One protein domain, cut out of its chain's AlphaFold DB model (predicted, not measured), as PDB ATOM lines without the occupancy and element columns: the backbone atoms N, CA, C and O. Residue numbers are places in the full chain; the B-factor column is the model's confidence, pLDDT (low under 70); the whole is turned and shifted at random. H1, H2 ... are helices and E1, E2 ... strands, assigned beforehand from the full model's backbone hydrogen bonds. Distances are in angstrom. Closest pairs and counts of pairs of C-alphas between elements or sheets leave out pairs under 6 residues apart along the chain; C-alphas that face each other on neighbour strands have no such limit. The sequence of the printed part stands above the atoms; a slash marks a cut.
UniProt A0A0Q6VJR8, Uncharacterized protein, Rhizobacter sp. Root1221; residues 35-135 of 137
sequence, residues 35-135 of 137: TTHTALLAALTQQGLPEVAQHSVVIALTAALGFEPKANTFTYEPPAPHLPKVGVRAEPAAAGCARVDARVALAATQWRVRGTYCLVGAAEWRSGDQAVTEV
ATOM      1  N   THR A  35     176.660 177.975 171.195       85.56
ATOM      2  CA  THR A  35     177.542 178.980 170.589       85.56
ATOM      3  C   THR A  35     178.996 178.778 171.010       85.56
ATOM      4  O   THR A  35     179.890 178.748 170.165       85.56
ATOM      5  N   THR A  36     179.245 178.573 172.306       88.81
ATOM      6  CA  THR A  36     180.593 178.338 172.842       88.81
ATOM      7  C   THR A  36     181.130 176.951 172.501       88.81
ATOM      8  O   THR A  36     182.329 176.814 172.267       88.81
ATOM      9  N   HIS A  37     180.266 175.936 172.400       90.75
ATOM     10  CA  HIS A  37     180.645 174.592 171.963       90.75
ATOM     11  C   HIS A  37     181.082 174.582 170.493       90.75
ATOM     12  O   HIS A  37     182.149 174.071 170.159       90.75
ATOM     13  N   THR A  38     180.298 175.212 169.619       89.88
ATOM     14  CA  THR A  38     180.610 175.307 168.186       89.88
ATOM     15  C   THR A  38     181.895 176.099 167.954       89.88
ATOM     16  O   THR A  38     182.766 175.664 167.202       89.88
ATOM     17  N   ALA A  39     182.056 177.233 168.647       89.88
ATOM     18  CA  ALA A  39     183.275 178.035 168.578       89.88
ATOM     19  C   ALA A  39     184.508 177.266 169.082       89.88
ATOM     20  O   ALA A  39     185.574 177.356 168.472       89.88
ATOM     21  N   LEU A  40     184.359 176.479 170.156       92.62
ATOM     22  CA  LEU A  40     185.415 175.603 170.658       92.62
ATOM     23  C   LEU A  40     185.845 174.603 169.583       92.62
ATOM     24  O   LEU A  40     187.015 174.580 169.222       92.62
ATOM     25  N   LEU A  41     184.917 173.810 169.041       94.19
ATOM     26  CA  LEU A  41     185.245 172.782 168.047       94.19
ATOM     27  C   LEU A  41     185.903 173.369 166.792       94.19
ATOM     28  O   LEU A  41     186.890 172.818 166.295       94.19
ATOM     29  N   ALA A  42     185.417 174.520 166.320       92.75
ATOM     30  CA  ALA A  42     186.034 175.235 165.210       92.75
ATOM     31  C   ALA A  42     187.484 175.643 165.530       92.75
ATOM     32  O   ALA A  42     188.382 175.391 164.727       92.75
ATOM     33  N   ALA A  43     187.735 176.204 166.718       92.19
ATOM     34  CA  ALA A  43     189.076 176.603 167.143       92.19
ATOM     35  C   ALA A  43     190.029 175.403 167.299       92.19
ATOM     36  O   ALA A  43     191.179 175.473 166.871       92.19
ATOM     37  N   LEU A  44     189.558 174.285 167.862       93.62
ATOM     38  CA  LEU A  44     190.364 173.065 168.005       93.62
ATOM     39  C   LEU A  44     190.727 172.469 166.640       93.62
ATOM     40  O   LEU A  44     191.869 172.061 166.423       93.62
ATOM     41  N   THR A  45     189.781 172.482 165.703       93.88
ATOM     42  CA  THR A  45     190.012 172.041 164.323       93.88
ATOM     43  C   THR A  45     191.036 172.936 163.625       93.88
ATOM     44  O   THR A  45     191.967 172.433 163.001       93.88
ATOM     45  N   GLN A  46     190.935 174.259 163.782       93.56
ATOM     46  CA  GLN A  46     191.899 175.214 163.218       93.56
ATOM     47  C   GLN A  46     193.314 175.056 163.790       93.56
ATOM     48  O   GLN A  46     194.291 175.292 163.085       93.56
ATOM     49  N   GLN A  47     193.442 174.627 165.048       92.25
ATOM     50  CA  GLN A  47     194.729 174.304 165.673       92.25
ATOM     51  C   GLN A  47     195.309 172.946 165.227       92.25
ATOM     52  O   GLN A  47     196.389 172.560 165.681       92.25
ATOM     53  N   GLY A  48     194.606 172.213 164.359       92.88
ATOM     54  CA  GLY A  48     195.040 170.916 163.849       92.88
ATOM     55  C   GLY A  48     194.974 169.798 164.888       92.88
ATOM     56  O   GLY A  48     195.709 168.818 164.765       92.88
ATOM     57  N   LEU A  49     194.138 169.930 165.927       93.19
ATOM     58  CA  LEU A  49     193.942 168.832 166.870       93.19
ATOM     59  C   LEU A  49     193.206 167.685 166.161       93.19
ATOM     60  O   LEU A  49     192.161 167.928 165.551       93.19
ATOM     61  N   PRO A  50     193.684 166.433 166.277       93.38
ATOM     62  CA  PRO A  50     192.939 165.285 165.780       93.38
ATOM     63  C   PRO A  50     191.628 165.136 166.556       93.38
ATOM     64  O   PRO A  50     191.566 165.471 167.738       93.38
ATOM     65  N   GLU A  51     190.599 164.588 165.914       92.50
ATOM     66  CA  GLU A  51     189.235 164.475 166.456       92.50
ATOM     67  C   GLU A  51     189.199 163.885 167.878       92.50
ATOM     68  O   GLU A  51     188.576 164.453 168.774       92.50
ATOM     69  N   VAL A  52     189.976 162.828 168.140       90.88
ATOM     70  CA  VAL A  52     190.098 162.230 169.482       90.88
ATOM     71  C   VAL A  52     190.563 163.239 170.544       90.88
ATOM     72  O   VAL A  52     190.023 163.272 171.647       90.88
ATOM     73  N   ALA A  53     191.518 164.110 170.210       92.44
ATOM     74  CA  ALA A  53     191.987 165.168 171.100       92.44
ATOM     75  C   ALA A  53     190.941 166.263 171.281       92.44
ATOM     76  O   ALA A  53     190.807 166.784 172.387       92.44
ATOM     77  N   GLN A  54     190.157 166.565 170.245       93.62
ATOM     78  CA  GLN A  54     189.056 167.516 170.360       93.62
ATOM     79  C   GLN A  54     188.010 167.027 171.371       93.62
ATOM     80  O   GLN A  54     187.649 167.762 172.292       93.62
ATOM     81  N   HIS A  55     187.587 165.763 171.274       91.56
ATOM     82  CA  HIS A  55     186.630 165.179 172.218       91.56
ATOM     83  C   HIS A  55     187.166 165.130 173.649       91.56
ATOM     84  O   HIS A  55     186.451 165.495 174.584       91.56
ATOM     85  N   SER A  56     188.431 164.747 173.843       92.38
ATOM     86  CA  SER A  56     189.042 164.754 175.175       92.38
ATOM     87  C   SER A  56     189.126 166.156 175.776       92.38
ATOM     88  O   SER A  56     188.941 166.302 176.984       92.38
ATOM     89  N   VAL A  57     189.334 167.196 174.957       93.19
ATOM     90  CA  VAL A  57     189.234 168.587 175.417       93.19
ATOM     91  C   VAL A  57     187.824 168.890 175.890       93.19
ATOM     92  O   VAL A  57     187.681 169.361 177.011       93.19
ATOM     93  N   VAL A  58     186.786 168.592 175.103       91.88
ATOM     94  CA  VAL A  58     185.392 168.871 175.497       91.88
ATOM     95  C   VAL A  58     185.040 168.182 176.819       91.88
ATOM     96  O   VAL A  58     184.480 168.824 177.710       91.88
ATOM     97  N   ILE A  59     185.426 166.915 176.991       88.94
ATOM     98  CA  ILE A  59     185.196 166.152 178.228       88.94
ATOM     99  C   ILE A  59     185.928 166.794 179.412       88.94
ATOM    100  O   ILE A  59     185.326 167.055 180.450       88.94
ATOM    101  N   ALA A  60     187.223 167.083 179.266       90.94
ATOM    102  CA  ALA A  60     188.013 167.659 180.349       90.94
ATOM    103  C   ALA A  60     187.532 169.066 180.732       90.94
ATOM    104  O   ALA A  60     187.527 169.427 181.906       90.94
ATOM    105  N   LEU A  61     187.111 169.855 179.742       91.44
ATOM    106  CA  LEU A  61     186.628 171.218 179.921       91.44
ATOM    107  C   LEU A  61     185.273 171.222 180.636       91.44
ATOM    108  O   LEU A  61     185.122 171.907 181.641       91.44
ATOM    109  N   THR A  62     184.323 170.393 180.202       89.12
ATOM    110  CA  THR A  62     183.020 170.246 180.877       89.12
ATOM    111  C   THR A  62     183.157 169.686 182.296       89.12
ATOM    112  O   THR A  62     182.512 170.195 183.212       89.12
ATOM    113  N   ALA A  63     184.061 168.727 182.524       87.69
ATOM    114  CA  ALA A  63     184.368 168.222 183.864       87.69
ATOM    115  C   ALA A  63     185.006 169.290 184.773       87.69
ATOM    116  O   ALA A  63     184.664 169.383 185.952       87.69
ATOM    117  N   ALA A  64     185.910 170.118 184.235       88.62
ATOM    118  CA  ALA A  64     186.524 171.214 184.981       88.62
ATOM    119  C   ALA A  64     185.499 172.282 185.379       88.62
ATOM    120  O   ALA A  64     185.547 172.783 186.501       88.62
ATOM    121  N   LEU A  65     184.580 172.619 184.473       87.81
ATOM    122  CA  LEU A  65     183.549 173.621 184.722       87.81
ATOM    123  C   LEU A  65     182.495 173.136 185.719       87.81
ATOM    124  O   LEU A  65     182.061 173.917 186.557       87.81
ATOM    125  N   GLY A  66     182.104 171.860 185.675       84.94
ATOM    126  CA  GLY A  66     180.981 171.381 186.483       84.94
ATOM    127  C   GLY A  66     179.668 172.076 186.096       84.94
ATOM    128  O   GLY A  66     179.538 172.587 184.988       84.94
ATOM    129  N   PHE A  67     178.685 172.090 187.000       81.81
ATOM    130  CA  PHE A  67     177.372 172.715 186.762       81.81
ATOM    131  C   PHE A  67     177.317 174.218 187.072       81.81
ATOM    132  O   PHE A  67     176.336 174.878 186.745       81.81
ATOM    133  N   GLU A  68     178.369 174.766 187.681       80.19
ATOM    134  CA  GLU A  68     178.459 176.177 188.046       80.19
ATOM    135  C   GLU A  68     179.895 176.679 187.863       80.19
ATOM    136  O   GLU A  68     180.833 175.963 188.233       80.19
ATOM    137  N   PRO A  69     180.112 177.910 187.357       79.75
ATOM    138  CA  PRO A  69     181.453 178.456 187.202       79.75
ATOM    139  C   PRO A  69     182.138 178.644 188.555       79.75
ATOM    140  O   PRO A  69     181.880 179.600 189.286       79.75
ATOM    141  N   LYS A  70     183.067 177.747 188.868       84.31
ATOM    142  CA  LYS A  70     183.922 177.820 190.052       84.31
ATOM    143  C   LYS A  70     185.385 177.665 189.668       84.31
ATOM    144  O   LYS A  70     185.713 177.111 188.618       84.31
ATOM    145  N   ALA A  71     186.270 178.157 190.530       91.56
ATOM    146  CA  ALA A  71     187.692 177.910 190.359       91.56
ATOM    147  C   ALA A  71     187.943 176.410 190.527       91.56
ATOM    148  O   ALA A  71     187.586 175.832 191.553       91.56
ATOM    149  N   ASN A  72     188.515 175.775 189.509       92.75
ATOM    150  CA  ASN A  72     188.750 174.339 189.519       92.75
ATOM    151  C   ASN A  72     189.963 173.977 188.663       92.75
ATOM    152  O   ASN A  72     190.278 174.643 187.676       92.75
ATOM    153  N   THR A  73     190.644 172.899 189.033       93.88
ATOM    154  CA  THR A  73     191.676 172.277 188.204       93.88
ATOM    155  C   THR A  73     191.311 170.818 188.008       93.88
ATOM    156  O   THR A  73     191.070 170.100 188.971       93.88
ATOM    157  N   PHE A  74     191.285 170.382 186.755       92.81
ATOM    158  CA  PHE A  74     190.944 169.019 186.380       92.81
ATOM    159  C   PHE A  74     191.999 168.464 185.430       92.81
ATOM    160  O   PHE A  74     192.522 169.183 184.582       92.81
ATOM    161  N   THR A  75     192.321 167.181 185.563       93.25
ATOM    162  CA  THR A  75     193.176 166.476 184.604       93.25
ATOM    163  C   THR A  75     192.451 165.233 184.129       93.25
ATOM    164  O   THR A  75     192.116 164.362 184.925       93.25
ATOM    165  N   TYR A  76     192.226 165.159 182.823       88.81
ATOM    166  CA  TYR A  76     191.830 163.934 182.158       88.81
ATOM    167  C   TYR A  76     193.082 163.087 181.932       88.81
ATOM    168  O   TYR A  76     193.905 163.403 181.066       88.81
ATOM    169  N   GLU A  77     193.234 162.043 182.748       89.12
ATOM    170  CA  GLU A  77     194.273 161.030 182.577       89.12
ATOM    171  C   GLU A  77     193.706 159.878 181.738       89.12
ATOM    172  O   GLU A  77     192.783 159.191 182.186       89.12
ATOM    173  N   PRO A  78     194.205 159.665 180.513       84.50
ATOM    174  CA  PRO A  78     193.709 158.586 179.688       84.50
ATOM    175  C   PRO A  78     194.219 157.219 180.177       84.50
ATOM    176  O   PRO A  78     195.324 157.119 180.710       84.50
ATOM    177  N   PRO A  79     193.475 156.130 179.915       85.31
ATOM    178  CA  PRO A  79     193.886 154.776 180.295       85.31
ATOM    179  C   PRO A  79     195.054 154.229 179.459       85.31
ATOM    180  O   PRO A  79     195.613 153.190 179.802       85.31
ATOM    181  N   ALA A  80     195.408 154.885 178.349       85.19
ATOM    182  CA  ALA A  80     196.453 154.433 177.439       85.19
ATOM    183  C   ALA A  80     197.329 155.601 176.940       85.19
ATOM    184  O   ALA A  80     196.801 156.685 176.692       85.19
ATOM    185  N   PRO A  81     198.642 155.391 176.702       84.12
ATOM    186  CA  PRO A  81     199.574 156.470 176.338       84.12
ATOM    187  C   PRO A  81     199.336 157.104 174.961       84.12
ATOM    188  O   PRO A  81     199.792 158.213 174.701       84.12
ATOM    189  N   HIS A  82     198.664 156.386 174.058       85.00
ATOM    190  CA  HIS A  82     198.343 156.875 172.714       85.00
ATOM    191  C   HIS A  82     197.107 157.784 172.696       85.00
ATOM    192  O   HIS A  82     196.725 158.270 171.635       85.00
ATOM    193  N   LEU A  83     196.460 157.978 173.845       90.62
ATOM    194  CA  LEU A  83     195.323 158.867 173.994       90.62
ATOM    195  C   LEU A  83     195.779 160.217 174.564       90.62
ATOM    196  O   LEU A  83     196.776 160.300 175.284       90.62
ATOM    197  N   PRO A  84     195.059 161.297 174.238       92.38
ATOM    198  CA  PRO A  84     195.427 162.645 174.634       92.38
ATOM    199  C   PRO A  84     195.208 162.857 176.136       92.38
ATOM    200  O   PRO A  84     194.131 162.601 176.676       92.38
ATOM    201  N   LYS A  85     196.225 163.398 176.801       95.00
ATOM    202  CA  LYS A  85     196.131 163.909 178.168       95.00
ATOM    203  C   LYS A  85     195.712 165.368 178.131       95.00
ATOM    204  O   LYS A  85     196.292 166.156 177.383       95.00
ATOM    205  N   VAL A  86     194.737 165.744 178.958       96.38
ATOM    206  CA  VAL A  86     194.234 167.124 179.003       96.38
ATOM    207  C   VAL A  86     194.232 167.641 180.433       96.38
ATOM    208  O   VAL A  86     193.523 167.117 181.285       96.38
ATOM    209  N   GLY A  87     195.014 168.684 180.700       96.81
ATOM    210  CA  GLY A  87     194.981 169.423 181.963       96.81
ATOM    211  C   GLY A  87     194.236 170.737 181.782       96.81
ATOM    212  O   GLY A  87     194.558 171.487 180.867       96.81
ATOM    213  N   VAL A  88     193.267 171.032 182.641       96.75
ATOM    214  CA  VAL A  88     192.387 172.199 182.544       96.75
ATOM    215  C   VAL A  88     192.414 172.976 183.851       96.75
ATOM    216  O   VAL A  88     192.220 172.406 184.922       96.75
ATOM    217  N   ARG A  89     192.603 174.291 183.759       96.81
ATOM    218  CA  ARG A  89     192.354 175.237 184.847       96.81
ATOM    219  C   ARG A  89     191.191 176.135 184.455       96.81
ATOM    220  O   ARG A  89     191.244 176.765 183.400       96.81
ATOM    221  N   ALA A  90     190.175 176.186 185.304       94.56
ATOM    222  CA  ALA A  90     189.003 177.032 185.157       94.56
ATOM    223  C   ALA A  90     188.955 178.071 186.282       94.56
ATOM    224  O   ALA A  90     189.264 177.766 187.434       94.56
ATOM    225  N   GLU A  91     188.557 179.292 185.943       94.50
ATOM    226  CA  GLU A  91     188.332 180.392 186.881       94.50
ATOM    227  C   GLU A  91     186.992 181.063 186.562       94.50
ATOM    228  O   GLU A  91     186.708 181.285 185.380       94.50
ATOM    229  N   PRO A  92     186.167 181.409 187.566       90.88
ATOM    230  CA  PRO A  92     184.882 182.054 187.326       90.88
ATOM    231  C   PRO A  92     185.049 183.336 186.514       90.88
ATOM    232  O   PRO A  92     185.961 184.133 186.744       90.88
ATOM    233  N   ALA A  93     184.142 183.536 185.569       88.81
ATOM    234  CA  ALA A  93     183.950 184.789 184.863       88.81
ATOM    235  C   ALA A  93     182.529 185.310 185.145       88.81
ATOM    236  O   ALA A  93     181.834 184.821 186.035       88.81
ATOM    237  N   ALA A  94     182.098 186.335 184.414       81.94
ATOM    238  CA  ALA A  94     180.744 186.860 184.549       81.94
ATOM    239  C   ALA A  94     179.692 185.889 183.970       81.94
ATOM    240  O   ALA A  94     179.976 185.152 183.028       81.94
ATOM    241  N   ALA A  95     178.468 185.954 184.511       76.69
ATOM    242  CA  ALA A  95     177.237 185.432 183.903       76.69
ATOM    243  C   ALA A  95     177.252 183.944 183.485       76.69
ATOM    244  O   ALA A  95     176.941 183.617 182.344       76.69
ATOM    245  N   GLY A  96     177.595 183.023 184.393       79.44
ATOM    246  CA  GLY A  96     177.523 181.584 184.079       79.44
ATOM    247  C   GLY A  96     178.674 181.078 183.195       79.44
ATOM    248  O   GLY A  96     178.627 179.954 182.692       79.44
ATOM    249  N   CYS A  97     179.719 181.889 183.015       87.25
ATOM    250  CA  CYS A  97     180.897 181.546 182.230       87.25
ATOM    251  C   CYS A  97     182.144 181.393 183.105       87.25
ATOM    252  O   CYS A  97     182.239 181.965 184.190       87.25
ATOM    253  N   ALA A  98     183.140 180.673 182.597       91.69
ATOM    254  CA  ALA A  98     184.460 180.583 183.204       91.69
ATOM    255  C   ALA A  98     185.556 180.822 182.163       91.69
ATOM    256  O   ALA A  98     185.438 180.426 180.998       91.69
ATOM    257  N   ARG A  99     186.653 181.447 182.594       94.44
ATOM    258  CA  ARG A  99     187.901 181.485 181.833       94.44
ATOM    259  C   ARG A  99     188.608 180.159 181.999       94.44
ATOM    260  O   ARG A  99     188.743 179.662 183.112       94.44
ATOM    261  N   VAL A 100     189.091 179.616 180.894       94.31
ATOM    262  CA  VAL A 100     189.755 178.321 180.873       94.31
ATOM    263  C   VAL A 100     191.111 178.422 180.193       94.31
ATOM    264  O   VAL A 100     191.247 179.043 179.139       94.31
ATOM    265  N   ASP A 101     192.098 177.759 180.790       96.75
ATOM    266  CA  ASP A 101     193.393 177.432 180.196       96.75
ATOM    267  C   ASP A 101     193.559 175.909 180.223       96.75
ATOM    268  O   ASP A 101     193.690 175.304 181.289       96.75
ATOM    269  N   ALA A 102     193.506 175.290 179.047       95.56
ATOM    270  CA  ALA A 102     193.670 173.861 178.864       95.56
ATOM    271  C   ALA A 102     194.956 173.553 178.090       95.56
ATOM    272  O   ALA A 102     195.295 174.203 177.098       95.56
ATOM    273  N   ARG A 103     195.673 172.530 178.548       97.12
ATOM    274  CA  ARG A 103     196.876 171.980 177.923       97.12
ATOM    275  C   ARG A 103     196.570 170.572 177.462       97.12
ATOM    276  O   ARG A 103     196.153 169.746 178.268       97.12
ATOM    277  N   VAL A 104     196.807 170.315 176.187       96.06
ATOM    278  CA  VAL A 104     196.589 169.016 175.554       96.06
ATOM    279  C   VAL A 104     197.946 168.450 175.187       96.06
ATOM    280  O   VAL A 104     198.741 169.149 174.566       96.06
ATOM    281  N   ALA A 105     198.209 167.205 175.557       94.75
ATOM    282  CA  ALA A 105     199.407 166.481 175.163       94.75
ATOM    283  C   ALA A 105     199.007 165.160 174.506       94.75
ATOM    284  O   ALA A 105     198.270 164.373 175.097       94.75
ATOM    285  N   LEU A 106     199.499 164.918 173.294       93.50
ATOM    286  CA  LEU A 106     199.325 163.661 172.572       93.50
ATOM    287  C   LEU A 106     200.656 163.296 171.918       93.50
ATOM    288  O   LEU A 106     201.165 164.041 171.077       93.50
ATOM    289  N   ALA A 107     201.221 162.153 172.311       88.38
ATOM    290  CA  ALA A 107     202.586 161.774 171.955       88.38
ATOM    291  C   ALA A 107     203.579 162.927 172.240       88.38
ATOM    292  O   ALA A 107     203.623 163.435 173.359       88.38
ATOM    293  N   ALA A 108     204.359 163.355 171.243       88.44
ATOM    294  CA  ALA A 108     205.327 164.450 171.367       88.44
ATOM    295  C   ALA A 108     204.735 165.851 171.107       88.44
ATOM    296  O   ALA A 108     205.458 166.842 171.183       88.44
ATOM    297  N   THR A 109     203.443 165.949 170.783       92.00
ATOM    298  CA  THR A 109     202.815 167.219 170.396       92.00
ATOM    299  C   THR A 109     202.000 167.792 171.547       92.00
ATOM    300  O   THR A 109     201.328 167.061 172.283       92.00
ATOM    301  N   GLN A 110     202.061 169.114 171.704       94.12
ATOM    302  CA  GLN A 110     201.329 169.843 172.731       94.12
ATOM    303  C   GLN A 110     200.544 171.003 172.130       94.12
ATOM    304  O   GLN A 110     201.058 171.747 171.298       94.12
ATOM    305  N   TRP A 111     199.322 171.194 172.620       94.88
ATOM    306  CA  TRP A 111     198.471 172.326 172.273       94.88
ATOM    307  C   TRP A 111     198.024 173.056 173.526       94.88
ATOM    308  O   TRP A 111     197.947 172.491 174.624       94.88
ATOM    309  N   ARG A 112     197.687 174.330 173.342       95.38
ATOM    310  CA  ARG A 112     197.098 175.158 174.382       95.38
ATOM    311  C   ARG A 112     195.802 175.770 173.886       95.38
ATOM    312  O   ARG A 112     195.776 176.476 172.881       95.38
ATOM    313  N   VAL A 113     194.748 175.529 174.647       93.50
ATOM    314  CA  VAL A 113     193.399 176.007 174.378       93.50
ATOM    315  C   VAL A 113     193.048 176.996 175.475       93.50
ATOM    316  O   VAL A 113     193.099 176.671 176.659       93.50
ATOM    317  N   ARG A 114     192.724 178.227 175.094       94.88
ATOM    318  CA  ARG A 114     192.337 179.286 176.029       94.88
ATOM    319  C   ARG A 114     191.070 179.947 175.540       94.88
ATOM    320  O   ARG A 114     190.928 180.181 174.346       94.88
ATOM    321  N   GLY A 115     190.177 180.266 176.460       93.25
ATOM    322  CA  GLY A 115     188.931 180.927 176.103       93.25
ATOM    323  C   GLY A 115     188.046 181.194 177.304       93.25
ATOM    324  O   GLY A 115     188.399 180.893 178.443       93.25
ATOM    325  N   THR A 116     186.892 181.790 177.034       93.12
ATOM    326  CA  THR A 116     185.790 181.885 177.992       93.12
ATOM    327  C   THR A 116     184.666 180.998 177.490       93.12
ATOM    328  O   THR A 116     184.257 181.119 176.339       93.12
ATOM    329  N   TYR A 117     184.210 180.093 178.348       90.12
ATOM    330  CA  TYR A 117     183.211 179.087 178.012       90.12
ATOM    331  C   TYR A 117     182.047 179.206 178.983       90.12
ATOM    332  O   TYR A 117     182.260 179.391 180.183       90.12
ATOM    333  N   CYS A 118     180.830 179.136 178.456       87.62
ATOM    334  CA  CYS A 118     179.610 179.376 179.215       87.62
ATOM    335  C   CYS A 118     178.817 178.084 179.342       87.62
ATOM    336  O   CYS A 118     178.689 177.334 178.371       87.62
ATOM    337  N   LEU A 119     178.310 177.824 180.542       84.06
ATOM    338  CA  LEU A 119     177.461 176.674 180.821       84.06
ATOM    339  C   LEU A 119     176.012 176.965 180.420       84.06
ATOM    340  O   LEU A 119     175.584 178.121 180.367       84.06
ATOM    341  N   VAL A 120     175.251 175.909 180.140       76.31
ATOM    342  CA  VAL A 120     173.794 176.010 179.993       76.31
ATOM    343  C   VAL A 120     173.171 176.148 181.385       76.31
ATOM    344  O   VAL A 120     172.975 175.149 182.066       76.31
ATOM    345  N   GLY A 121     172.886 177.390 181.793       61.19
ATOM    346  CA  GLY A 121     172.222 177.720 183.062       61.19
ATOM    347  C   GLY A 121     173.056 177.431 184.319       61.19
ATOM    348  O   GLY A 121     174.042 176.699 184.282       61.19
ATOM    349  N   ALA A 122     172.672 178.028 185.452       56.25
ATOM    350  CA  ALA A 122     173.096 177.524 186.756       56.25
ATOM    351  C   ALA A 122     172.248 176.286 187.050       56.25
ATOM    352  O   ALA A 122     171.023 176.365 187.008       56.25
ATOM    353  N   ALA A 123     172.881 175.142 187.272       60.19
ATOM    354  CA  ALA A 123     172.192 173.882 187.501       60.19
ATOM    355  C   ALA A 123     172.554 173.368 188.896       60.19
ATOM    356  O   ALA A 123     173.714 173.070 189.175       60.19
ATOM    357  N   GLU A 124     171.563 173.248 189.775       56.22
ATOM    358  CA  GLU A 124     171.760 172.670 191.099       56.22
ATOM    359  C   GLU A 124     171.537 171.158 191.031       56.22
ATOM    360  O   GLU A 124     170.511 170.676 190.542       56.22
ATOM    361  N   TRP A 125     172.509 170.395 191.533       57.03
ATOM    362  CA  TRP A 125     172.334 168.965 191.756       57.03
ATOM    363  C   TRP A 125     171.599 168.736 193.073       57.03
ATOM    364  O   TRP A 125     172.152 168.955 194.154       57.03
ATOM    365  N   ARG A 126     170.371 168.225 192.991       58.00
ATOM    366  CA  ARG A 126     169.584 167.830 194.159       58.00
ATOM    367  C   ARG A 126     169.741 166.332 194.382       58.00
ATOM    368  O   ARG A 126     169.055 165.516 193.768       58.00
ATOM    369  N   SER A 127     170.654 165.970 195.284       50.91
ATOM    370  CA  SER A 127     170.996 164.569 195.574       50.91
ATOM    371  C   SER A 127     169.815 163.737 196.087       50.91
ATOM    372  O   SER A 127     169.765 162.541 195.806       50.91
ATOM    373  N   GLY A 128     168.860 164.352 196.795       56.72
ATOM    374  CA  GLY A 128     167.656 163.678 197.299       56.72
ATOM    375  C   GLY A 128     166.736 163.161 196.191       56.72
ATOM    376  O   GLY A 128     166.197 162.066 196.314       56.72
ATOM    377  N   ASP A 129     166.645 163.899 195.085       58.59
ATOM    378  CA  ASP A 129     165.724 163.607 193.980       58.59
ATOM    379  C   ASP A 129     166.453 163.060 192.742       58.59
ATOM    380  O   ASP A 129     165.832 162.782 191.719       58.59
ATOM    381  N   GLN A 130     167.784 162.927 192.823       57.62
ATOM    382  CA  GLN A 130     168.665 162.577 191.706       57.62
ATOM    383  C   GLN A 130     168.396 163.440 190.457       57.62
ATOM    384  O   GLN A 130     168.427 162.953 189.325       57.62
ATOM    385  N   ALA A 131     168.129 164.734 190.664       58.25
ATOM    386  CA  ALA A 131     167.699 165.657 189.621       58.25
ATOM    387  C   ALA A 131     168.636 166.865 189.494       58.25
ATOM    388  O   ALA A 131     169.171 167.368 190.486       58.25
ATOM    389  N   VAL A 132     168.799 167.348 188.259       57.31
ATOM    390  CA  VAL A 132     169.362 168.673 187.979       57.31
ATOM    391  C   VAL A 132     168.211 169.654 187.849       57.31
ATOM    392  O   VAL A 132     167.316 169.444 187.030       57.31
ATOM    393  N   THR A 133     168.237 170.724 188.631       58.72
ATOM    394  CA  THR A 133     167.279 171.823 188.506       58.72
ATOM    395  C   THR A 133     167.990 173.069 188.017       58.72
ATOM    396  O   THR A 133     168.988 173.477 188.608       58.72
ATOM    397  N   GLU A 134     167.479 173.688 186.953       58.31
ATOM    398  CA  GLU A 134     167.923 175.028 186.570       58.31
ATOM    399  C   GLU A 134     167.555 176.017 187.688       58.31
ATOM    400  O   GLU A 134     166.412 176.067 188.147       58.31
ATOM    401  N   VAL A 135     168.526 176.806 188.142       55.06
ATOM    402  CA  VAL A 135     168.311 177.887 189.100       55.06
ATOM    403  C   VAL A 135     167.798 179.101 188.326       55.06
ATOM    404  O   VAL A 135     168.573 179.868 187.757       55.06
TER     405      VAL A 135
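This is residues 35 to 135 of the 137 residues of an uncharacterized protein of Rhizobacter sp. Root1221 (UniProt A0A0Q6VJR8). A twisted wall of four antiparallel strands, E1 to E4, curls round helix H2, while helix H1 folds back beside H2 and runs along the edge strand E4. A small hairpin of E5 and E6 lies beyond one end of this body, apart from the other named elements. The printed part has 101 residues with two named helices followed by six named strands; the larger sheet has the order E1 - E2 - E3 - E4, and the class is mixed, helices and strands. The whole is compact, with a radius of gyration of the C-alphas of 14.3 A, yet elongated in outline, 44 by 27 by 21 A.

Find C-alpha 35 at (177.542, 178.980, 170.589); from there H1 runs through residues 35 to 46, 16.6 A. H2 follows at residues 51 to 65, 21.2 A, ending at C-alpha 65 at (183.549, 173.621, 184.722). Read on to E1, residues 72 to 76, 13.1 A, and E2, residues 85 to 92, 23.2 A. E3, residues 97 to 106, spans 27.4 A, and E4, residues 109 to 118, spans 27.6 A and bends by 56 degrees at residue 115. Last come E5, residues 123 to 126, 9.4 A, and E6, residues 131 to 134, 9.9 A, ending at C-alpha 134 at (167.923, 175.028, 186.570).

Look first at E1 E2 E3 E4, a meander, each strand the antiparallel neighbour of the one before. Across E1 and E2, N 74 and O 88 are 2.9 A apart; across E2 and E3, N 89 and O 101 are 2.9 A apart; across E3 and E4, N 102 and O 113 are 2.8 A apart, each within hydrogen-bond range. H2 is on one face of this sheet, making two layers, a helix over a sheet; its closest C-alphas to E1 are those of Ala 64 and Phe 74, 5.1 A. H1 is on the sheet too, over E4 at a height over the sheet of 8.4 A, along the strands at 11 degrees to E4 on the local plane. H1 and H2 form a helical hairpin and touch at Leu 44 and Gln 54, closest C-alphas 6.2 A, at a steep tilt of 39 degrees, opposite ways. In H1 and H2 every O i to N i+4 pair is within hydrogen-bond range. In the hairpin E5 and E6, antiparallel, N 124 and O 133 are 2.8 A apart.

The C-alphas farthest apart are those of Ala 108 and Gly 128, 45.7 A. The printed part has no cut, and no link is long. Look for low confidence in the B-factor column at residues 121 to 135, under 70; the mean pLDDT of the printed part is 85.6.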